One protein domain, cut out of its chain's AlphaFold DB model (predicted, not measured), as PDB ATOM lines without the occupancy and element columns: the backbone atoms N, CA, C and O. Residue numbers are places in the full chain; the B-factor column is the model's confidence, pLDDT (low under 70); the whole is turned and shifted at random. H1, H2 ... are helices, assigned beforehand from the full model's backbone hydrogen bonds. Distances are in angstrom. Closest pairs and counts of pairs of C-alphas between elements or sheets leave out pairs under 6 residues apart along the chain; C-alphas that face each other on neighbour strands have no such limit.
ATOM      1  N   ILE A   2     -19.619 -19.731 -44.076       91.56
ATOM      2  CA  ILE A   2     -20.626 -19.213 -43.164       91.56
ATOM      3  C   ILE A   2     -19.896 -18.485 -42.040       91.56
ATOM      4  O   ILE A   2     -18.894 -18.990 -41.548       91.56
ATOM      5  N   ASP A   3     -20.399 -17.319 -41.662       89.44
ATOM      6  CA  ASP A   3     -19.930 -16.547 -40.513       89.44
ATOM      7  C   ASP A   3     -21.119 -16.389 -39.560       89.44
ATOM      8  O   ASP A   3     -22.154 -15.834 -39.953       89.44
ATOM      9  N   ILE A   4     -21.002 -16.977 -38.366       87.94
ATOM     10  CA  ILE A   4     -22.047 -16.932 -37.333       87.94
ATOM     11  C   ILE A   4     -21.709 -15.957 -36.198       87.94
ATOM     12  O   ILE A   4     -22.462 -15.895 -35.231       87.94
ATOM     13  N   ASP A   5     -20.603 -15.207 -36.285       83.88
ATOM     14  CA  ASP A   5     -20.244 -14.203 -35.278       83.88
ATOM     15  C   ASP A   5     -21.068 -12.912 -35.510       83.88
ATOM     16  O   ASP A   5     -20.918 -12.238 -36.540       83.88
ATOM     17  N   PRO A   6     -21.962 -12.523 -34.582       74.00
ATOM     18  CA  PRO A   6     -22.773 -11.319 -34.723       74.00
ATOM     19  C   PRO A   6     -21.956 -10.036 -34.512       74.00
ATOM     20  O   PRO A   6     -22.321  -8.986 -35.050       74.00
ATOM     21  N   SER A   7     -20.854 -10.113 -33.761       73.12
ATOM     22  CA  SER A   7     -20.094  -8.971 -33.250       73.12
ATOM     23  C   SER A   7     -18.850  -8.672 -34.083       73.12
ATOM     24  O   SER A   7     -18.589  -7.516 -34.423       73.12
ATOM     25  N   ASN A   8     -18.080  -9.701 -34.434       75.56
ATOM     26  CA  ASN A   8     -16.801  -9.577 -35.119       75.56
ATOM     27  C   ASN A   8     -16.746 -10.423 -36.398       75.56
ATOM     28  O   ASN A   8     -16.019 -11.409 -36.494       75.56
ATOM     29  N   LYS A   9     -17.468  -9.947 -37.416       77.75
ATOM     30  CA  LYS A   9     -17.662 -10.546 -38.750       77.75
ATOM     31  C   LYS A   9     -16.392 -10.551 -39.611       77.75
ATOM     32  O   LYS A   9     -16.327  -9.927 -40.677       77.75
ATOM     33  N   THR A  10     -15.341 -11.182 -39.101       83.12
ATOM     34  CA  THR A  10     -13.994 -11.128 -39.667       83.12
ATOM     35  C   THR A  10     -13.960 -11.860 -40.997       83.12
ATOM     36  O   THR A  10     -13.465 -11.293 -41.974       83.12
ATOM     37  N   LEU A  11     -14.534 -13.063 -41.085       88.50
ATOM     38  CA  LEU A  11     -14.580 -13.807 -42.340       88.50
ATOM     39  C   LEU A  11     -15.434 -13.072 -43.381       88.50
ATOM     40  O   LEU A  11     -14.996 -12.885 -44.517       88.50
ATOM     41  N   ALA A  12     -16.598 -12.541 -42.999       88.31
ATOM     42  CA  ALA A  12     -17.452 -11.796 -43.927       88.31
ATOM     43  C   ALA A  12     -16.931 -10.394 -44.327       88.31
ATOM     44  O   ALA A  12     -17.505  -9.729 -45.207       88.31
ATOM     45  N   SER A  13     -15.831  -9.930 -43.725       88.62
ATOM     46  CA  SER A  13     -15.112  -8.740 -44.194       88.62
ATOM     47  C   SER A  13     -14.436  -8.967 -45.557       88.62
ATOM     48  O   SER A  13     -14.340  -8.023 -46.346       88.62
ATOM     49  N   TYR A  14     -14.082 -10.217 -45.888       92.62
ATOM     50  CA  TYR A  14     -13.471 -10.611 -47.161       92.62
ATOM     51  C   TYR A  14     -14.526 -10.719 -48.265       92.62
ATOM     52  O   TYR A  14     -15.216 -11.729 -48.412       92.62
ATOM     53  N   LYS A  15     -14.664  -9.661 -49.069       88.88
ATOM     54  CA  LYS A  15     -15.757  -9.549 -50.053       88.88
ATOM     55  C   LYS A  15     -15.707 -10.600 -51.157       88.88
ATOM     56  O   LYS A  15     -16.756 -11.094 -51.553       88.88
ATOM     57  N   SER A  16     -14.515 -10.978 -51.609       92.19
ATOM     58  CA  SER A  16     -14.326 -12.004 -52.642       92.19
ATOM     59  C   SER A  16     -14.798 -13.402 -52.226       92.19
ATOM     60  O   SER A  16     -15.109 -14.217 -53.094       92.19
ATOM     61  N   LEU A  17     -14.899 -13.681 -50.921       92.12
ATOM     62  CA  LEU A  17     -15.268 -14.999 -50.398       92.12
ATOM     63  C   LEU A  17     -16.784 -15.255 -50.362       92.12
ATOM     64  O   LEU A  17     -17.191 -16.378 -50.069       92.12
ATOM     65  N   ASN A  18     -17.620 -14.249 -50.667       90.62
ATOM     66  CA  ASN A  18     -19.089 -14.362 -50.711       90.62
ATOM     67  C   ASN A  18     -19.680 -15.089 -49.485       90.62
ATOM     68  O   ASN A  18     -20.503 -15.999 -49.599       90.62
ATOM     69  N   VAL A  19     -19.207 -14.711 -48.299       92.12
ATOM     70  CA  VAL A  19     -19.524 -15.383 -47.036       92.12
ATOM     71  C   VAL A  19     -20.979 -15.125 -46.655       92.12
ATOM     72  O   VAL A  19     -21.421 -13.975 -46.605       92.12
ATOM     73  N   LYS A  20     -21.723 -16.195 -46.358       89.81
ATOM     74  CA  LYS A  20     -23.093 -16.089 -45.855       89.81
ATOM     75  C   LYS A  20     -23.048 -15.777 -44.363       89.81
ATOM     76  O   LYS A  20     -22.573 -16.592 -43.581       89.81
ATOM     77  N   GLN A  21     -23.571 -14.623 -43.975       86.81
ATOM     78  CA  GLN A  21     -23.776 -14.309 -42.563       86.81
ATOM     79  C   GLN A  21     -25.067 -14.956 -42.080       86.81
ATOM     80  O   GLN A  21     -26.086 -14.898 -42.775       86.81
ATOM     81  N   ILE A  22     -25.021 -15.557 -40.898       83.81
ATOM     82  CA  ILE A  22     -26.207 -16.053 -40.208       83.81
ATOM     83  C   ILE A  22     -26.340 -15.242 -38.934       83.81
ATOM     84  O   ILE A  22     -25.449 -15.245 -38.093       83.81
ATOM     85  N   ASP A  23     -27.446 -14.519 -38.824       82.12
ATOM     86  CA  ASP A  23     -27.783 -13.834 -37.589       82.12
ATOM     87  C   ASP A  23     -28.383 -14.851 -36.625       82.12
ATOM     88  O   ASP A  23     -29.481 -15.351 -36.863       82.12
ATOM     89  N   ILE A  24     -27.634 -15.190 -35.581       81.44
ATOM     90  CA  ILE A  24     -28.003 -16.205 -34.591       81.44
ATOM     91  C   ILE A  24     -28.560 -15.588 -33.306       81.44
ATOM     92  O   ILE A  24     -28.873 -16.317 -32.370       81.44
ATOM     93  N   MET A  25     -28.678 -14.262 -33.234       81.94
ATOM     94  CA  MET A  25     -29.178 -13.575 -32.045       81.94
ATOM     95  C   MET A  25     -30.701 -13.591 -32.034       81.94
ATOM     96  O   MET A  25     -31.335 -13.508 -33.086       81.94
ATOM     97  N   LYS A  26     -31.316 -13.695 -30.857       78.81
ATOM     98  CA  LYS A  26     -32.749 -13.411 -30.729       78.81
ATOM     99  C   LYS A  26     -33.009 -11.926 -30.964       78.81
ATOM    100  O   LYS A  26     -32.185 -11.093 -30.600       78.81
ATOM    101  N   ASP A  27     -34.187 -11.608 -31.495       70.25
ATOM    102  CA  ASP A  27     -34.530 -10.255 -31.950       70.25
ATOM    103  C   ASP A  27     -34.498  -9.184 -30.828       70.25
ATOM    104  O   ASP A  27     -34.415  -8.001 -31.143       70.25
ATOM    105  N   ASP A  28     -34.470  -9.586 -29.544       65.88
ATOM    106  CA  ASP A  28     -34.501  -8.691 -28.372       65.88
ATOM    107  C   ASP A  28     -33.538  -9.073 -27.210       65.88
ATOM    108  O   ASP A  28     -33.630  -8.502 -26.121       65.88
ATOM    109  N   GLU A  29     -32.610 -10.031 -27.380       65.06
ATOM    110  CA  GLU A  29     -31.711 -10.496 -26.297       65.06
ATOM    111  C   GLU A  29     -30.261 -10.693 -26.782       65.06
ATOM    112  O   GLU A  29     -30.032 -11.120 -27.911       65.06
ATOM    113  N   GLU A  30     -29.264 -10.524 -25.898       67.62
ATOM    114  CA  GLU A  30     -27.878 -11.002 -26.119       67.62
ATOM    115  C   GLU A  30     -27.765 -12.543 -26.002       67.62
ATOM    116  O   GLU A  30     -26.757 -13.089 -25.552       67.62
ATOM    117  N   LEU A  31     -28.827 -13.269 -26.355       73.00
ATOM    118  CA  LEU A  31     -28.903 -14.722 -26.272       73.00
ATOM    119  C   LEU A  31     -29.002 -15.327 -27.670       73.00
ATOM    120  O   LEU A  31     -29.781 -14.878 -28.512       73.00
ATOM    121  N   VAL A  32     -28.228 -16.388 -27.885       78.50
ATOM    122  CA  VAL A  32     -28.228 -17.159 -29.130       78.50
ATOM    123  C   VAL A  32     -29.535 -17.945 -29.265       78.50
ATOM    124  O   VAL A  32     -29.924 -18.694 -28.365       78.50
ATOM    125  N   ASP A  33     -30.191 -17.803 -30.412       81.88
ATOM    126  CA  ASP A  33     -31.293 -18.645 -30.861       81.88
ATOM    127  C   ASP A  33     -30.738 -19.862 -31.608       81.88
ATOM    128  O   ASP A  33     -30.388 -19.798 -32.787       81.88
ATOM    129  N   GLN A  34     -30.660 -20.991 -30.907       80.00
ATOM    130  CA  GLN A  34     -30.080 -22.213 -31.460       80.00
ATOM    131  C   GLN A  34     -30.882 -22.784 -32.641       80.00
ATOM    132  O   GLN A  34     -30.297 -23.447 -33.492       80.00
ATOM    133  N   SER A  35     -32.182 -22.478 -32.757       83.00
ATOM    134  CA  SER A  35     -32.994 -22.923 -33.904       83.00
ATOM    135  C   SER A  35     -32.530 -22.302 -35.226       83.00
ATOM    136  O   SER A  35     -32.762 -22.847 -36.304       83.00
ATOM    137  N   LYS A  36     -31.797 -21.181 -35.166       84.94
ATOM    138  CA  LYS A  36     -31.210 -20.547 -36.353       84.94
ATOM    139  C   LYS A  36     -30.033 -21.346 -36.926       84.94
ATOM    140  O   LYS A  36     -29.644 -21.101 -38.071       84.94
ATOM    141  N   PHE A  37     -29.493 -22.319 -36.184       87.19
ATOM    142  CA  PHE A  37     -28.489 -23.246 -36.705       87.19
ATOM    143  C   PHE A  37     -29.091 -24.280 -37.667       87.19
ATOM    144  O   PHE A  37     -28.443 -24.623 -38.662       87.19
ATOM    145  N   ASP A  38     -30.344 -24.694 -37.446       87.50
ATOM    146  CA  ASP A  38     -31.051 -25.690 -38.262       87.50
ATOM    147  C   ASP A  38     -30.984 -25.339 -39.750       87.50
ATOM    148  O   ASP A  38     -30.663 -26.178 -40.585       87.50
ATOM    149  N   GLY A  39     -31.219 -24.069 -40.094       86.00
ATOM    150  CA  GLY A  39     -31.355 -23.651 -41.487       86.00
ATOM    151  C   GLY A  39     -30.100 -23.875 -42.334       86.00
ATOM    152  O   GLY A  39     -30.203 -24.206 -43.517       86.00
ATOM    153  N   PHE A  40     -28.901 -23.698 -41.770       86.69
ATOM    154  CA  PHE A  40     -27.679 -23.975 -42.529       86.69
ATOM    155  C   PHE A  40     -27.229 -25.425 -42.409       86.69
ATOM    156  O   PHE A  40     -26.664 -25.932 -43.374       86.69
ATOM    157  N   LEU A  41     -27.495 -26.088 -41.283       90.50
ATOM    158  CA  LEU A  41     -27.209 -27.511 -41.129       90.50
ATOM    159  C   LEU A  41     -28.072 -28.337 -42.079       90.50
ATOM    160  O   LEU A  41     -27.531 -29.145 -42.818       90.50
ATOM    161  N   GLN A  42     -29.370 -28.057 -42.176       90.12
ATOM    162  CA  GLN A  42     -30.259 -28.694 -43.146       90.12
ATOM    163  C   GLN A  42     -29.751 -28.497 -44.578       90.12
ATOM    164  O   GLN A  42     -29.604 -29.462 -45.322       90.12
ATOM    165  N   ASN A  43     -29.379 -27.266 -44.943       89.88
ATOM    166  CA  ASN A  43     -28.787 -26.994 -46.252       89.88
ATOM    167  C   ASN A  43     -27.474 -27.774 -46.472       89.88
ATOM    168  O   ASN A  43     -27.215 -28.244 -47.575       89.88
ATOM    169  N   PHE A  44     -26.634 -27.928 -45.447       91.62
ATOM    170  CA  PHE A  44     -25.440 -28.764 -45.544       91.62
ATOM    171  C   PHE A  44     -25.802 -30.235 -45.757       91.62
ATOM    172  O   PHE A  44     -25.241 -30.861 -46.650       91.62
ATOM    173  N   LEU A  45     -26.744 -30.773 -44.983       90.56
ATOM    174  CA  LEU A  45     -27.154 -32.176 -44.998       90.56
ATOM    175  C   LEU A  45     -27.832 -32.575 -46.318       90.56
ATOM    176  O   LEU A  45     -27.425 -33.556 -46.934       90.56
ATOM    177  N   GLU A  46     -28.774 -31.775 -46.815       89.31
ATOM    178  CA  GLU A  46     -29.576 -32.078 -48.013       89.31
ATOM    179  C   GLU A  46     -28.795 -31.995 -49.336       89.31
ATOM    180  O   GLU A  46     -29.248 -32.505 -50.359       89.31
ATOM    181  N   ASN A  47     -27.620 -31.361 -49.345       88.88
ATOM    182  CA  ASN A  47     -26.805 -31.211 -50.550       88.88
ATOM    183  C   ASN A  47     -25.614 -32.174 -50.529       88.88
ATOM    184  O   ASN A  47     -24.649 -31.941 -49.805       88.88
ATOM    185  N   GLU A  48     -25.645 -33.234 -51.339       82.12
ATOM    186  CA  GLU A  48     -24.617 -34.296 -51.352       82.12
ATOM    187  C   GLU A  48     -23.180 -33.767 -51.528       82.12
ATOM    188  O   GLU A  48     -22.272 -34.219 -50.843       82.12
ATOM    189  N   ASN A  49     -22.973 -32.744 -52.365       84.00
ATOM    190  CA  ASN A  49     -21.645 -32.191 -52.679       84.00
ATOM    191  C   ASN A  49     -21.340 -30.856 -51.969       84.00
ATOM    192  O   ASN A  49     -20.587 -30.026 -52.487       84.00
ATOM    193  N   ALA A  50     -21.964 -30.590 -50.820       87.81
ATOM    194  CA  ALA A  50     -21.726 -29.360 -50.071       87.81
ATOM    195  C   ALA A  50     -20.476 -29.453 -49.179       87.81
ATOM    196  O   ALA A  50     -20.316 -30.388 -48.402       87.81
ATOM    197  N   THR A  51     -19.632 -28.418 -49.213       91.44
ATOM    198  CA  THR A  51     -18.532 -28.219 -48.254       91.44
ATOM    199  C   THR A  51     -18.711 -26.885 -47.551       91.44
ATOM    200  O   THR A  51     -18.687 -25.823 -48.184       91.44
ATOM    201  N   PHE A  52     -18.924 -26.922 -46.237       93.56
ATOM    202  CA  PHE A  52     -19.140 -25.724 -45.432       93.56
ATOM    203  C   PHE A  52     -17.936 -25.476 -44.522       93.56
ATOM    204  O   PHE A  52     -17.499 -26.353 -43.793       93.56
ATOM    205  N   LEU A  53     -17.429 -24.244 -44.559       93.31
ATOM    206  CA  LEU A  53     -16.556 -23.690 -43.528       93.31
ATOM    207  C   LEU A  53     -17.415 -22.760 -42.678       93.31
ATOM    208  O   LEU A  53     -17.971 -21.806 -43.235       93.31
ATOM    209  N   VAL A  54     -17.539 -23.063 -41.389       92.62
ATOM    210  CA  VAL A  54     -18.318 -22.287 -40.419       92.62
ATOM    211  C   VAL A  54     -17.338 -21.585 -39.488       92.62
ATOM    212  O   VAL A  54     -16.629 -22.244 -38.733       92.62
ATOM    213  N   ASP A  55     -17.270 -20.261 -39.584       90.38
ATOM    214  CA  ASP A  55     -16.487 -19.423 -38.680       90.38
ATOM    215  C   ASP A  55     -17.327 -19.054 -37.461       90.38
ATOM    216  O   ASP A  55     -18.471 -18.612 -37.603       90.38
ATOM    217  N   THR A  56     -16.756 -19.258 -36.278       86.44
ATOM    218  CA  THR A  56     -17.423 -19.041 -34.995       86.44
ATOM    219  C   THR A  56     -16.603 -18.086 -34.144       86.44
ATOM    220  O   THR A  56     -15.424 -18.343 -33.884       86.44
ATOM    221  N   GLY A  57     -17.244 -17.034 -33.640       81.88
ATOM    222  CA  GLY A  57     -16.670 -16.181 -32.605       81.88
ATOM    223  C   GLY A  57     -16.489 -16.925 -31.280       81.88
ATOM    224  O   GLY A  57     -17.086 -17.978 -31.032       81.88
ATOM    225  N   SER A  58     -15.658 -16.378 -30.388       74.88
ATOM    226  CA  SER A  58     -15.395 -16.994 -29.081       74.88
ATOM    227  C   SER A  58     -16.627 -17.042 -28.169       74.88
ATOM    228  O   SER A  58     -16.709 -17.927 -27.321       74.88
ATOM    229  N   GLY A  59     -17.561 -16.090 -28.310       77.44
ATOM    230  CA  GLY A  59     -18.798 -16.052 -27.522       77.44
ATOM    231  C   GLY A  59     -19.839 -17.057 -28.019       77.44
ATOM    232  O   GLY A  59     -20.555 -17.672 -27.232       77.44
ATOM    233  N   GLU A  60     -19.863 -17.274 -29.329       80.38
ATOM    234  CA  GLU A  60     -20.880 -18.028 -30.060       80.38
ATOM    235  C   GLU A  60     -20.520 -19.505 -30.182       80.38
ATOM    236  O   GLU A  60     -21.399 -20.363 -30.291       80.38
ATOM    237  N   PHE A  61     -19.225 -19.814 -30.107       83.81
ATOM    238  CA  PHE A  61     -18.725 -21.176 -30.145       83.81
ATOM    239  C   PHE A  61     -19.356 -22.062 -29.057       83.81
ATOM    240  O   PHE A  61     -19.755 -23.184 -29.348       83.81
ATOM    241  N   LEU A  62     -19.495 -21.580 -27.815       83.38
ATOM    242  CA  LEU A  62     -20.050 -22.391 -26.721       83.38
ATOM    243  C   LEU A  62     -21.530 -22.772 -26.947       83.38
ATOM    244  O   LEU A  62     -21.844 -23.963 -26.844       83.38
ATOM    245  N   PRO A  63     -22.440 -21.829 -27.272       85.50
ATOM    246  CA  PRO A  63     -23.805 -22.156 -27.682       85.50
ATOM    247  C   PRO A  63     -23.873 -23.095 -28.886       85.50
ATOM    248  O   PRO A  63     -24.637 -24.057 -28.852       85.50
ATOM    249  N   PHE A  64     -23.061 -22.855 -29.919       88.75
ATOM    250  CA  PHE A  64     -23.055 -23.690 -31.118       88.75
ATOM    251  C   PHE A  64     -22.589 -25.119 -30.815       88.75
ATOM    252  O   PHE A  64     -23.277 -26.081 -31.143       88.75
ATOM    253  N   ASN A  65     -21.487 -25.269 -30.083       89.75
ATOM    254  CA  ASN A  65     -20.979 -26.557 -29.623       89.75
ATOM    255  C   ASN A  65     -21.990 -27.313 -28.744       89.75
ATOM    256  O   ASN A  65     -22.150 -28.527 -28.865       89.75
ATOM    257  N   SER A  66     -22.679 -26.598 -27.851       88.50
ATOM    258  CA  SER A  66     -23.704 -27.199 -26.989       88.50
ATOM    259  C   SER A  66     -24.878 -27.717 -27.812       88.50
ATOM    260  O   SER A  66     -25.359 -28.813 -27.556       88.50
ATOM    261  N   TYR A  67     -25.301 -26.963 -28.826       90.69
ATOM    262  CA  TYR A  67     -26.343 -27.399 -29.747       90.69
ATOM    263  C   TYR A  67     -25.911 -28.647 -30.536       90.69
ATOM    264  O   TYR A  67     -26.641 -29.635 -30.543       90.69
ATOM    265  N   LEU A  68     -24.706 -28.642 -31.129       92.12
ATOM    266  CA  LEU A  68     -24.197 -29.777 -31.912       92.12
ATOM    267  C   LEU A  68     -24.140 -31.069 -31.092       92.12
ATOM    268  O   LEU A  68     -24.555 -32.118 -31.576       92.12
ATOM    269  N   THR A  69     -23.647 -30.990 -29.855       91.12
ATOM    270  CA  THR A  69     -23.527 -32.161 -28.971       91.12
ATOM    271  C   THR A  69     -24.873 -32.603 -28.397       91.12
ATOM    272  O   THR A  69     -25.142 -33.799 -28.346       91.12
ATOM    273  N   MET A  70     -25.753 -31.673 -28.008       90.56
ATOM    274  CA  MET A  70     -27.086 -31.999 -27.483       90.56
ATOM    275  C   MET A  70     -27.969 -32.690 -28.527       90.56
ATOM    276  O   MET A  70     -28.760 -33.563 -28.174       90.56
ATOM    277  N   MET A  71     -27.838 -32.287 -29.789       90.50
ATOM    278  CA  MET A  71     -28.613 -32.824 -30.906       90.50
ATOM    279  C   MET A  71     -27.917 -33.993 -31.618       90.50
ATOM    280  O   MET A  71     -28.444 -34.476 -32.614       90.50
ATOM    281  N   ASP A  72     -26.752 -34.433 -31.129       91.94
ATOM    282  CA  ASP A  72     -25.938 -35.502 -31.725       91.94
ATOM    283  C   ASP A  72     -25.669 -35.305 -33.234       91.94
ATOM    284  O   ASP A  72     -25.610 -36.241 -34.031       91.94
ATOM    285  N   ILE A  73     -25.502 -34.039 -33.639       92.62
ATOM    286  CA  ILE A  73     -25.304 -33.644 -35.039       92.62
ATOM    287  C   ILE A  73     -24.089 -34.328 -35.684       92.62
ATOM    288  O   ILE A  73     -24.193 -34.679 -36.859       92.62
ATOM    289  N   PRO A  74     -22.949 -34.544 -34.990       92.69
ATOM    290  CA  PRO A  74     -21.835 -35.288 -35.569       92.69
ATOM    291  C   PRO A  74     -22.209 -36.691 -36.032       92.69
ATOM    292  O   PRO A  74     -21.872 -37.052 -37.158       92.69
ATOM    293  N   SER A  75     -22.944 -37.437 -35.205       92.19
ATOM    294  CA  SER A  75     -23.386 -38.789 -35.538       92.19
ATOM    295  C   SER A  75     -24.379 -38.758 -36.697       92.19
ATOM    296  O   SER A  75     -24.218 -39.511 -37.643       92.19
ATOM    297  N   VAL A  76     -25.323 -37.806 -36.716       93.12
ATOM    298  CA  VAL A  76     -26.236 -37.620 -37.865       93.12
ATOM    299  C   VAL A  76     -25.459 -37.345 -39.158       93.12
ATOM    300  O   VAL A  76     -25.712 -37.967 -40.185       93.12
ATOM    301  N   ILE A  77     -24.497 -36.419 -39.131       93.12
ATOM    302  CA  ILE A  77     -23.691 -36.067 -40.310       93.12
ATOM    303  C   ILE A  77     -22.920 -37.287 -40.838       93.12
ATOM    304  O   ILE A  77     -22.869 -37.486 -42.053       93.12
ATOM    305  N   GLN A  78     -22.341 -38.086 -39.941       91.81
ATOM    306  CA  GLN A  78     -21.514 -39.232 -40.302       91.81
ATOM    307  C   GLN A  78     -22.343 -40.461 -40.703       91.81
ATOM    308  O   GLN A  78     -22.117 -41.017 -41.775       91.81
ATOM    309  N   ASP A  79     -23.299 -40.867 -39.873       93.12
ATOM    310  CA  ASP A  79     -24.009 -42.143 -39.998       93.12
ATOM    311  C   ASP A  79     -25.181 -42.072 -40.988       93.12
ATOM    312  O   ASP A  79     -25.411 -43.028 -41.730       93.12
ATOM    313  N   ASP A  80     -25.903 -40.944 -41.035       92.56
ATOM    314  CA  ASP A  80     -27.100 -40.806 -41.881       92.56
ATOM    315  C   ASP A  80     -26.792 -40.168 -43.246       92.56
ATOM    316  O   ASP A  80     -27.497 -40.425 -44.225       92.56
ATOM    317  N   PHE A  81     -25.764 -39.315 -43.318       92.25
ATOM    318  CA  PHE A  81     -25.436 -38.534 -44.520       92.25
ATOM    319  C   PHE A  81     -24.048 -38.822 -45.103       92.25
ATOM    320  O   PHE A  81     -23.705 -38.213 -46.118       92.25
ATOM    321  N   GLU A  82     -23.265 -39.720 -44.491       91.69
ATOM    322  CA  GLU A  82     -21.927 -40.130 -44.953       91.69
ATOM    323  C   GLU A  82     -20.988 -38.936 -45.226       91.69
ATOM    324  O   GLU A  82     -20.185 -38.928 -46.163       91.69
ATOM    325  N   LYS A  83     -21.106 -37.884 -44.410       92.94
ATOM    326  CA  LYS A  83     -20.317 -36.652 -44.510       92.94
ATOM    327  C   LYS A  83     -19.313 -36.550 -43.370       92.94
ATOM    328  O   LYS A  83     -19.512 -37.081 -42.283       92.94
ATOM    329  N   ASN A  84     -18.245 -35.797 -43.613       91.75
ATOM    330  CA  ASN A  84     -17.163 -35.612 -42.650       91.75
ATOM    331  C   ASN A  84     -17.250 -34.252 -41.952       91.75
ATOM    332  O   ASN A  84     -17.609 -33.238 -42.561       91.75
ATOM    333  N   ILE A  85     -16.846 -34.230 -40.683       94.00
ATOM    334  CA  ILE A  85     -16.633 -33.014 -39.896       94.00
ATOM    335  C   ILE A  85     -15.151 -32.926 -39.563       94.00
ATOM    336  O   ILE A  85     -14.540 -33.917 -39.185       94.00
ATOM    337  N   TYR A  86     -14.594 -31.723 -39.661       95.75
ATOM    338  CA  TYR A  86     -13.236 -31.418 -39.222       95.75
ATOM    339  C   TYR A  86     -13.286 -30.213 -38.286       95.75
ATOM    340  O   TYR A  86     -13.880 -29.187 -38.626       95.75
TER     341      TYR A  86
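What this domain is: This is residues 2 to 86 of the 207 residues of an uncharacterized protein of Moraxella lacunata (UniProt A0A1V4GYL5). Little of this domain is regular structure: three short helices, H1, H2 and H3, have their centres in a loose triangle, and long loops make up much of the rest. Residues 2 to 34 loop about at one end, H3 lies at the other, and residues 47 to 60 run back from H1 to H2. The printed part has 85 residues, 30 of them in the named helices, in the order H1, H2, H3, with no named strand; the class is all helix. It is compact, with a radius of gyration of the C-alphas of 13.1 A, and spans 35 by 32 by 19 A.

Where its parts are: H1, the longest helix, covers residues 35 to 46, 17.2 A from C-alpha 35 at (-32.994, -22.923, -33.904) to C-alpha 46. H2 covers residues 61 to 70, 13.9 A. H3 covers residues 73 to 80, 10.1 A, ending at C-alpha 80 at (-27.100, -40.806, -41.881).

How they stand to each other: H1 is close to but not clearly touching H2, the closest C-alphas being those of Phe 37 and Phe 64, 7.8 A apart; they run the same way at a steep tilt of 65 degrees. H1 is likewise close to but not clearly touching H3, at Leu 45 and Ile 77, whose C-alphas are 7.0 A apart, the same way at a shallow tilt of 25 degrees. Every O i to N i+4 pair is within hydrogen-bond range in H2 and H3, and 6 of 8 in H1.

The domain as a whole: The C-alphas farthest apart, of Asp 28 and Glu 82, are 37.7 A apart. The printed part has no cut; the link from H1 to H2 is long. Residues 28 to 30 have pLDDT under 70.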